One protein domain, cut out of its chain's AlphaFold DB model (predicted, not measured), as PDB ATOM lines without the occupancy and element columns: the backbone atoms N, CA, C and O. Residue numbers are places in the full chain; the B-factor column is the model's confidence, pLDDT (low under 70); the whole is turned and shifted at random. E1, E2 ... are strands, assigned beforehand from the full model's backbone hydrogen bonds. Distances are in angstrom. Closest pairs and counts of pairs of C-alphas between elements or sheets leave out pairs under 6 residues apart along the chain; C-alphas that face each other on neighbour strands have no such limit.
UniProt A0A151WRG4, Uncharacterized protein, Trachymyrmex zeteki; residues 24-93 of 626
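AT A GLANCE: This is residues 24 to 93 of the 626 residues of an uncharacterized protein of Trachymyrmex zeteki (UniProt A0A151WRG4). With little regular structure, this elongated domain is two separate strand hairpins joined by a loop: a longer, bent one, E1 and E2, and a small one, E3 and E4, at one end. The 70 printed residues, with no named helix, have four strands in the order E1, E2, E3, E4, in two antiparallel sheets of two. The class is all strand, with only 27 residues in named elements. The whole is loose, with a radius of gyration of the C-alphas of 14.2 A and spans of 42 by 25 by 22 A.

HOW THE PARTS SIT: After residues 24 to 41, E1, residues 42 to 49, and E2, residues 59 to 66, form an antiparallel hairpin at 151 degrees; N 45 and O 63, 2.8 A apart, are within hydrogen-bond range. E1 bends by 51 degrees at residue 46, E2 by 50 degrees at residue 62. E3, residues 81 to 86, and E4, residues 89 to 93, form an antiparallel hairpin at 147 degrees, with N 84 and O 91 within range at 2.8 A. E1 and E2 are apart from E3 and E4.

IN THESE COORDINATES: E1 starts at C-alpha 42 (3.168, 11.539, -57.063) and spans 20.5 A; E2 spans 21.9 A. E4 ends at C-alpha 93 (-5.353, -2.631, -47.027).

THE WHOLE: The farthest C-alphas, of Tyr 54 and Asn 87, are 43.3 A apart. The printed part has no cut. The link from E2 to E3 is long, 14 residues. Mean pLDDT of the printed part is 72.7; 24 residues are under 70, among them 67 to 76.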
ATOM      1  N   ALA A  24      -5.171  36.838 -55.845       44.88
ATOM      2  CA  ALA A  24      -5.171  36.681 -54.392       44.88
ATOM      3  C   ALA A  24      -4.052  35.740 -53.940       44.88
ATOM      4  O   ALA A  24      -4.061  34.554 -54.286       44.88
ATOM      5  N   SER A  25      -3.075  36.312 -53.227       43.00
ATOM      6  CA  SER A  25      -1.760  35.710 -53.003       43.00
ATOM      7  C   SER A  25      -1.915  34.259 -52.561       43.00
ATOM      8  O   SER A  25      -2.555  33.985 -51.547       43.00
ATOM      9  N   TYR A  26      -1.416  33.327 -53.391       54.00
ATOM     10  CA  TYR A  26      -1.785  31.910 -53.327       54.00
ATOM     11  C   TYR A  26      -1.447  31.348 -51.948       54.00
ATOM     12  O   TYR A  26      -0.307  30.971 -51.672       54.00
ATOM     13  N   ASN A  27      -2.438  31.340 -51.056       63.69
ATOM     14  CA  ASN A  27      -2.166  30.960 -49.688       63.69
ATOM     15  C   ASN A  27      -2.002  29.441 -49.657       63.69
ATOM     16  O   ASN A  27      -2.932  28.698 -49.982       63.69
ATOM     17  N   LYS A  28      -0.775  29.012 -49.356       71.06
ATOM     18  CA  LYS A  28      -0.349  27.613 -49.234       71.06
ATOM     19  C   LYS A  28      -1.184  26.901 -48.160       71.06
ATOM     20  O   LYS A  28      -1.570  25.749 -48.333       71.06
ATOM     21  N   TYR A  29      -1.488  27.626 -47.088       77.12
ATOM     22  CA  TYR A  29      -2.125  27.127 -45.877       77.12
ATOM     23  C   TYR A  29      -3.655  27.136 -45.967       77.12
ATOM     24  O   TYR A  29      -4.246  28.007 -46.605       77.12
ATOM     25  N   GLY A  30      -4.300  26.164 -45.317       70.88
ATOM     26  CA  GLY A  30      -5.764  26.031 -45.286       70.88
ATOM     27  C   GLY A  30      -6.385  25.352 -46.515       70.88
ATOM     28  O   GLY A  30      -7.604  25.221 -46.580       70.88
ATOM     29  N   ARG A  31      -5.566  24.894 -47.471       80.00
ATOM     30  CA  ARG A  31      -5.983  24.027 -48.589       80.00
ATOM     31  C   ARG A  31      -5.895  22.547 -48.205       80.00
ATOM     32  O   ARG A  31      -5.268  22.190 -47.210       80.00
ATOM     33  N   THR A  32      -6.470  21.680 -49.030       80.69
ATOM     34  CA  THR A  32      -6.475  20.220 -48.871       80.69
ATOM     35  C   THR A  32      -5.991  19.512 -50.140       80.69
ATOM     36  O   THR A  32      -5.890  20.110 -51.209       80.69
ATOM     37  N   CYS A  33      -5.763  18.198 -50.065       83.12
ATOM     38  CA  CYS A  33      -5.464  17.367 -51.239       83.12
ATOM     39  C   CYS A  33      -6.619  17.228 -52.257       83.12
ATOM     40  O   CYS A  33      -6.478  16.490 -53.227       83.12
ATOM     41  N   LYS A  34      -7.752  17.918 -52.061       81.06
ATOM     42  CA  LYS A  34      -8.805  18.085 -53.080       81.06
ATOM     43  C   LYS A  34      -8.585  19.328 -53.953       81.06
ATOM     44  O   LYS A  34      -9.189  19.436 -55.013       81.06
ATOM     45  N   ASP A  35      -7.727  20.249 -53.509       81.62
ATOM     46  CA  ASP A  35      -7.524  21.578 -54.101       81.62
ATOM     47  C   ASP A  35      -6.258  21.668 -54.976       81.62
ATOM     48  O   ASP A  35      -5.968  22.728 -55.538       81.62
ATOM     49  N   ILE A  36      -5.493  20.571 -55.083       81.88
ATOM     50  CA  ILE A  36      -4.336  20.420 -55.978       81.88
ATOM     51  C   ILE A  36      -4.373  19.059 -56.685       81.88
ATOM     52  O   ILE A  36      -4.839  18.073 -56.119       81.88
ATOM     53  N   GLY A  37      -3.843  19.001 -57.908       82.06
ATOM     54  CA  GLY A  37      -3.559  17.751 -58.616       82.06
ATOM     55  C   GLY A  37      -2.059  17.465 -58.615       82.06
ATOM     56  O   GLY A  37      -1.267  18.368 -58.881       82.06
ATOM     57  N   CYS A  38      -1.679  16.221 -58.333       86.69
ATOM     58  CA  CYS A  38      -0.297  15.744 -58.430       86.69
ATOM     59  C   CYS A  38      -0.060  14.987 -59.740       86.69
ATOM     60  O   CYS A  38      -1.011  14.619 -60.436       86.69
ATOM     61  N   ARG A  39       1.210  14.759 -60.093       75.75
ATOM     62  CA  ARG A  39       1.559  13.929 -61.254       75.75
ATOM     63  C   ARG A  39       1.186  12.461 -61.017       75.75
ATOM     64  O   ARG A  39       1.003  12.030 -59.886       75.75
ATOM     65  N   THR A  40       1.145  11.663 -62.081       71.06
ATOM     66  CA  THR A  40       0.889  10.211 -61.994       71.06
ATOM     67  C   THR A  40       1.955   9.443 -61.199       71.06
ATOM     68  O   THR A  40       1.676   8.344 -60.728       71.06
ATOM     69  N   ASP A  41       3.152  10.018 -61.025       74.31
ATOM     70  CA  ASP A  41       4.245   9.509 -60.186       74.31
ATOM     71  C   ASP A  41       4.232  10.027 -58.725       74.31
ATOM     72  O   ASP A  41       5.142   9.724 -57.946       74.31
ATOM     73  N   GLU A  42       3.209  10.794 -58.328       80.81
ATOM     74  CA  GLU A  42       3.168  11.539 -57.063       80.81
ATOM     75  C   GLU A  42       1.827  11.409 -56.323       80.81
ATOM     76  O   GLU A  42       0.749  11.659 -56.860       80.81
ATOM     77  N   THR A  43       1.893  11.115 -55.026       83.44
ATOM     78  CA  THR A  43       0.739  11.164 -54.116       83.44
ATOM     79  C   THR A  43       0.649  12.524 -53.427       83.44
ATOM     80  O   THR A  43       1.671  13.067 -53.003       83.44
ATOM     81  N   CYS A  44      -0.561  13.062 -53.255       85.06
ATOM     82  CA  CYS A  44      -0.755  14.225 -52.389       85.06
ATOM     83  C   CYS A  44      -0.714  13.810 -50.915       85.06
ATOM     84  O   CYS A  44      -1.417  12.887 -50.502       85.06
ATOM     85  N   VAL A  45       0.075  14.529 -50.121       84.56
ATOM     86  CA  VAL A  45       0.157  14.396 -48.665       84.56
ATOM     87  C   VAL A  45      -0.083  15.754 -48.007       84.56
ATOM     88  O   VAL A  45       0.255  16.799 -48.564       84.56
ATOM     89  N   MET A  46      -0.662  15.749 -46.809       84.25
ATOM     90  CA  MET A  46      -0.770  16.957 -45.990       84.25
ATOM     91  C   MET A  46       0.525  17.147 -45.199       84.25
ATOM     92  O   MET A  46       0.943  16.248 -44.470       84.25
ATOM     93  N   ALA A  47       1.137  18.317 -45.332       81.25
ATOM     94  CA  ALA A  47       2.280  18.758 -44.541       81.25
ATOM     95  C   ALA A  47       1.876  19.950 -43.655       81.25
ATOM     96  O   ALA A  47       0.827  20.567 -43.858       81.25
ATOM     97  N   GLU A  48       2.680  20.250 -42.636       82.31
ATOM     98  CA  GLU A  48       2.354  21.237 -41.604       82.31
ATOM     99  C   GLU A  48       3.608  22.029 -41.218       82.31
ATOM    100  O   GLU A  48       4.571  21.458 -40.709       82.31
ATOM    101  N   ASP A  49       3.601  23.342 -41.474       82.94
ATOM    102  CA  ASP A  49       4.670  24.246 -41.031       82.94
ATOM    103  C   ASP A  49       4.333  24.732 -39.602       82.94
ATOM    104  O   ASP A  49       3.243  25.274 -39.399       82.94
ATOM    105  N   PRO A  50       5.210  24.568 -38.594       77.81
ATOM    106  CA  PRO A  50       4.871  24.869 -37.201       77.81
ATOM    107  C   PRO A  50       4.679  26.373 -36.946       77.81
ATOM    108  O   PRO A  50       5.529  27.197 -37.283       77.81
ATOM    109  N   CYS A  51       3.571  26.730 -36.291       78.56
ATOM    110  CA  CYS A  51       3.236  28.112 -35.941       78.56
ATOM    111  C   CYS A  51       4.039  28.635 -34.738       78.56
ATOM    112  O   CYS A  51       3.522  28.737 -33.625       78.56
ATOM    113  N   ASN A  52       5.286  29.040 -34.974       75.50
ATOM    114  CA  ASN A  52       5.983  29.938 -34.053       75.50
ATOM    115  C   ASN A  52       5.374  31.349 -34.168       75.50
ATOM    116  O   ASN A  52       5.155  31.848 -35.270       75.50
ATOM    117  N   GLY A  53       5.116  32.005 -33.030       65.38
ATOM    118  CA  GLY A  53       4.297  33.228 -32.912       65.38
ATOM    119  C   GLY A  53       4.843  34.525 -33.534       65.38
ATOM    120  O   GLY A  53       4.445  35.605 -33.114       65.38
ATOM    121  N   TYR A  54       5.752  34.424 -34.505       60.44
ATOM    122  CA  TYR A  54       6.331  35.535 -35.268       60.44
ATOM    123  C   TYR A  54       6.037  35.443 -36.780       60.44
ATOM    124  O   TYR A  54       6.531  36.269 -37.544       60.44
ATOM    125  N   THR A  55       5.279  34.435 -37.233       62.91
ATOM    126  CA  THR A  55       5.042  34.178 -38.664       62.91
ATOM    127  C   THR A  55       3.595  33.796 -38.971       62.91
ATOM    128  O   THR A  55       3.170  32.687 -38.656       62.91
ATOM    129  N   ASP A  56       2.881  34.638 -39.724       66.25
ATOM    130  CA  ASP A  56       1.510  34.377 -40.214       66.25
ATOM    131  C   ASP A  56       1.437  33.343 -41.366       66.25
ATOM    132  O   ASP A  56       0.416  33.194 -42.036       66.25
ATOM    133  N   LYS A  57       2.550  32.654 -41.650       71.94
ATOM    134  CA  LYS A  57       2.720  31.681 -42.739       71.94
ATOM    135  C   LYS A  57       3.036  30.310 -42.151       71.94
ATOM    136  O   LYS A  57       4.175  29.855 -42.198       71.94
ATOM    137  N   CYS A  58       2.030  29.699 -41.539       79.19
ATOM    138  CA  CYS A  58       2.151  28.431 -40.832       79.19
ATOM    139  C   CYS A  58       0.835  27.634 -40.882       79.19
ATOM    140  O   CYS A  58      -0.197  28.130 -41.339       79.19
ATOM    141  N   GLY A  59       0.873  26.391 -40.404       80.31
ATOM    142  CA  GLY A  59      -0.247  25.455 -40.415       80.31
ATOM    143  C   GLY A  59      -0.214  24.489 -41.602       80.31
ATOM    144  O   GLY A  59       0.820  24.272 -42.238       80.31
ATOM    145  N   ARG A  60      -1.365  23.867 -41.877       80.69
ATOM    146  CA  ARG A  60      -1.490  22.733 -42.808       80.69
ATOM    147  C   ARG A  60      -1.642  23.149 -44.263       80.69
ATOM    148  O   ARG A  60      -2.392  24.077 -44.572       80.69
ATOM    149  N   TYR A  61      -0.984  22.404 -45.145       85.94
ATOM    150  CA  TYR A  61      -1.013  22.590 -46.592       85.94
ATOM    151  C   TYR A  61      -0.885  21.254 -47.343       85.94
ATOM    152  O   TYR A  61      -0.256  20.323 -46.836       85.94
ATOM    153  N   PRO A  62      -1.449  21.134 -48.555       86.12
ATOM    154  CA  PRO A  62      -1.258  19.968 -49.403       86.12
ATOM    155  C   PRO A  62       0.051  20.089 -50.191       86.12
ATOM    156  O   PRO A  62       0.420  21.173 -50.648       86.12
ATOM    157  N   THR A  63       0.753  18.975 -50.381       84.38
ATOM    158  CA  THR A  63       1.946  18.902 -51.231       84.38
ATOM    159  C   THR A  63       2.012  17.567 -51.959       84.38
ATOM    160  O   THR A  63       1.625  16.533 -51.421       84.38
ATOM    161  N   CYS A  64       2.539  17.575 -53.177       85.31
ATOM    162  CA  CYS A  64       2.832  16.354 -53.920       85.31
ATOM    163  C   CYS A  64       4.158  15.752 -53.436       85.31
ATOM    164  O   CYS A  64       5.110  16.482 -53.151       85.31
ATOM    165  N   ARG A  65       4.209  14.423 -53.313       78.50
ATOM    166  CA  ARG A  65       5.393  13.649 -52.917       78.50
ATOM    167  C   ARG A  65       5.446  12.364 -53.736       78.50
ATOM    168  O   ARG A  65       4.431  11.680 -53.871       78.50
ATOM    169  N   ARG A  66       6.622  12.035 -54.271       75.75
ATOM    170  CA  ARG A  66       6.823  10.833 -55.088       75.75
ATOM    171  C   ARG A  66       6.611   9.563 -54.283       75.75
ATOM    172  O   ARG A  66       7.083   9.450 -53.152       75.75
ATOM    173  N   THR A  67       5.949   8.591 -54.901       58.53
ATOM    174  CA  THR A  67       5.568   7.319 -54.264       58.53
ATOM    175  C   THR A  67       6.776   6.478 -53.825       58.53
ATOM    176  O   THR A  67       6.638   5.648 -52.933       58.53
ATOM    177  N   SER A  68       7.967   6.729 -54.388       59.59
ATOM    178  CA  SER A  68       9.248   6.134 -53.969       59.59
ATOM    179  C   SER A  68       9.625   6.428 -52.517       59.59
ATOM    180  O   SER A  68      10.317   5.629 -51.892       59.59
ATOM    181  N   ASP A  69       9.180   7.570 -51.989       53.03
ATOM    182  CA  ASP A  69       9.685   8.113 -50.727       53.03
ATOM    183  C   ASP A  69       8.677   7.936 -49.586       53.03
ATOM    184  O   ASP A  69       8.975   8.275 -48.440       53.03
ATOM    185  N   VAL A  70       7.445   7.510 -49.885       56.88
ATOM    186  CA  VAL A  70       6.342   7.470 -48.916       56.88
ATOM    187  C   VAL A  70       6.438   6.201 -48.074       56.88
ATOM    188  O   VAL A  70       6.484   5.089 -48.584       56.88
ATOM    189  N   SER A  71       6.415   6.362 -46.756       60.72
ATOM    190  CA  SER A  71       6.350   5.269 -45.785       60.72
ATOM    191  C   SER A  71       4.970   5.215 -45.128       60.72
ATOM    192  O   SER A  71       4.285   6.236 -45.022       60.72
ATOM    193  N   CYS A  72       4.585   4.063 -44.570       62.59
ATOM    194  CA  CYS A  72       3.356   3.937 -43.773       62.59
ATOM    195  C   CYS A  72       3.318   4.801 -42.494       62.59
ATOM    196  O   CYS A  72       2.263   4.941 -41.892       62.59
ATOM    197  N   THR A  73       4.429   5.439 -42.105       57.50
ATOM    198  CA  THR A  73       4.464   6.501 -41.081       57.50
ATOM    199  C   THR A  73       4.023   7.878 -41.600       57.50
ATOM    200  O   THR A  73       3.960   8.827 -40.826       57.50
ATOM    201  N   SER A  74       3.726   8.006 -42.898       58.19
ATOM    202  CA  SER A  74       3.316   9.256 -43.562       58.19
ATOM    203  C   SER A  74       2.069   9.127 -44.451       58.19
ATOM    204  O   SER A  74       1.578  10.133 -44.956       58.19
ATOM    205  N   MET A  75       1.536   7.912 -44.625       66.56
ATOM    206  CA  MET A  75       0.313   7.644 -45.385       66.56
ATOM    207  C   MET A  75      -0.864   7.403 -44.431       66.56
ATOM    208  O   MET A  75      -0.867   6.429 -43.681       66.56
ATOM    209  N   VAL A  76      -1.877   8.271 -44.479       66.69
ATOM    210  CA  VAL A  76      -3.129   8.093 -43.728       66.69
ATOM    211  C   VAL A  76      -4.122   7.317 -44.595       66.69
ATOM    212  O   VAL A  76      -4.487   7.773 -45.676       66.69
ATOM    213  N   CYS A  77      -4.547   6.146 -44.122       74.88
ATOM    214  CA  CYS A  77      -5.572   5.324 -44.767       74.88
ATOM    215  C   CYS A  77      -6.977   5.631 -44.225       74.88
ATOM    216  O   CYS A  77      -7.123   6.292 -43.197       74.88
ATOM    217  N   GLY A  78      -8.012   5.138 -44.914       72.19
ATOM    218  CA  GLY A  78      -9.399   5.271 -44.465       72.19
ATOM    219  C   GLY A  78      -9.689   4.544 -43.145       72.19
ATOM    220  O   GLY A  78      -8.941   3.675 -42.709       72.19
ATOM    221  N   GLU A  79     -10.827   4.871 -42.533       58.19
ATOM    222  CA  GLU A  79     -11.268   4.431 -41.195       58.19
ATOM    223  C   GLU A  79     -11.132   2.902 -40.962       58.19
ATOM    224  O   GLU A  79     -10.590   2.436 -39.952       58.19
ATOM    225  N   ASN A  80     -11.524   2.111 -41.967       67.25
ATOM    226  CA  ASN A  80     -11.480   0.643 -41.963       67.25
ATOM    227  C   ASN A  80     -10.265   0.046 -42.701       67.25
ATOM    228  O   ASN A  80     -10.243  -1.142 -43.023       67.25
ATOM    229  N   GLU A  81      -9.237   0.847 -42.967       82.56
ATOM    230  CA  GLU A  81      -8.020   0.446 -43.673       82.56
ATOM    231  C   GLU A  81      -6.778   0.664 -42.793       82.56
ATOM    232  O   GLU A  81      -6.792   1.411 -41.811       82.56
ATOM    233  N   TYR A  82      -5.700  -0.054 -43.094       74.56
ATOM    234  CA  TYR A  82      -4.392   0.101 -42.465       74.56
ATOM    235  C   TYR A  82      -3.314   0.130 -43.545       74.56
ATOM    236  O   TYR A  82      -3.450  -0.513 -44.587       74.56
ATOM    237  N   CYS A  83      -2.244   0.889 -43.320       75.62
ATOM    238  CA  CYS A  83      -1.141   0.926 -44.268       75.62
ATOM    239  C   CYS A  83      -0.256  -0.314 -44.096       75.62
ATOM    240  O   CYS A  83       0.250  -0.585 -43.006       75.62
ATOM    241  N   LYS A  84      -0.054  -1.046 -45.192       79.19
ATOM    242  CA  LYS A  84       0.880  -2.163 -45.321       79.19
ATOM    243  C   LYS A  84       1.946  -1.773 -46.344       79.19
ATOM    244  O   LYS A  84       1.609  -1.403 -47.465       79.19
ATOM    245  N   SER A  85       3.222  -1.892 -45.989       74.81
ATOM    246  CA  SER A  85       4.306  -1.792 -46.970       74.81
ATOM    247  C   SER A  85       4.345  -3.068 -47.813       74.81
ATOM    248  O   SER A  85       4.532  -4.162 -47.279       74.81
ATOM    249  N   GLU A  86       4.173  -2.945 -49.126       69.00
ATOM    250  CA  GLU A  86       4.179  -4.049 -50.085       69.00
ATOM    251  C   GLU A  86       5.155  -3.707 -51.217       69.00
ATOM    252  O   GLU A  86       5.019  -2.683 -51.881       69.00
ATOM    253  N   ASN A  87       6.197  -4.528 -51.391       62.00
ATOM    254  CA  ASN A  87       7.308  -4.285 -52.327       62.00
ATOM    255  C   ASN A  87       7.986  -2.903 -52.167       62.00
ATOM    256  O   ASN A  87       8.427  -2.301 -53.141       62.00
ATOM    257  N   GLY A  88       8.054  -2.394 -50.933       59.19
ATOM    258  CA  GLY A  88       8.627  -1.082 -50.603       59.19
ATOM    259  C   GLY A  88       7.656   0.097 -50.729       59.19
ATOM    260  O   GLY A  88       7.909   1.133 -50.123       59.19
ATOM    261  N   ALA A  89       6.524  -0.063 -51.421       59.09
ATOM    262  CA  ALA A  89       5.492   0.967 -51.535       59.09
ATOM    263  C   ALA A  89       4.441   0.847 -50.409       59.09
ATOM    264  O   ALA A  89       4.079  -0.268 -50.021       59.09
ATOM    265  N   PRO A  90       3.905   1.959 -49.880       73.00
ATOM    266  CA  PRO A  90       2.843   1.937 -48.883       73.00
ATOM    267  C   PRO A  90       1.482   1.747 -49.564       73.00
ATOM    268  O   PRO A  90       1.163   2.402 -50.558       73.00
ATOM    269  N   LYS A  91       0.663   0.841 -49.028       79.00
ATOM    270  CA  LYS A  91      -0.627   0.461 -49.608       79.00
ATOM    271  C   LYS A  91      -1.680   0.346 -48.516       79.00
ATOM    272  O   LYS A  91      -1.494  -0.387 -47.548       79.00
ATOM    273  N   CYS A  92      -2.804   1.039 -48.677       81.81
ATOM    274  CA  CYS A  92      -3.948   0.867 -47.789       81.81
ATOM    275  C   CYS A  92      -4.620  -0.485 -48.058       81.81
ATOM    276  O   CYS A  92      -5.005  -0.793 -49.187       81.81
ATOM    277  N   VAL A  93      -4.726  -1.305 -47.015       81.38
ATOM    278  CA  VAL A  93      -5.353  -2.631 -47.027       81.38
ATOM    279  C   VAL A  93      -6.518  -2.609 -46.047       81.38
ATOM    280  O   VAL A  93      -6.408  -2.057 -44.954       81.38
TER     281      VAL A  93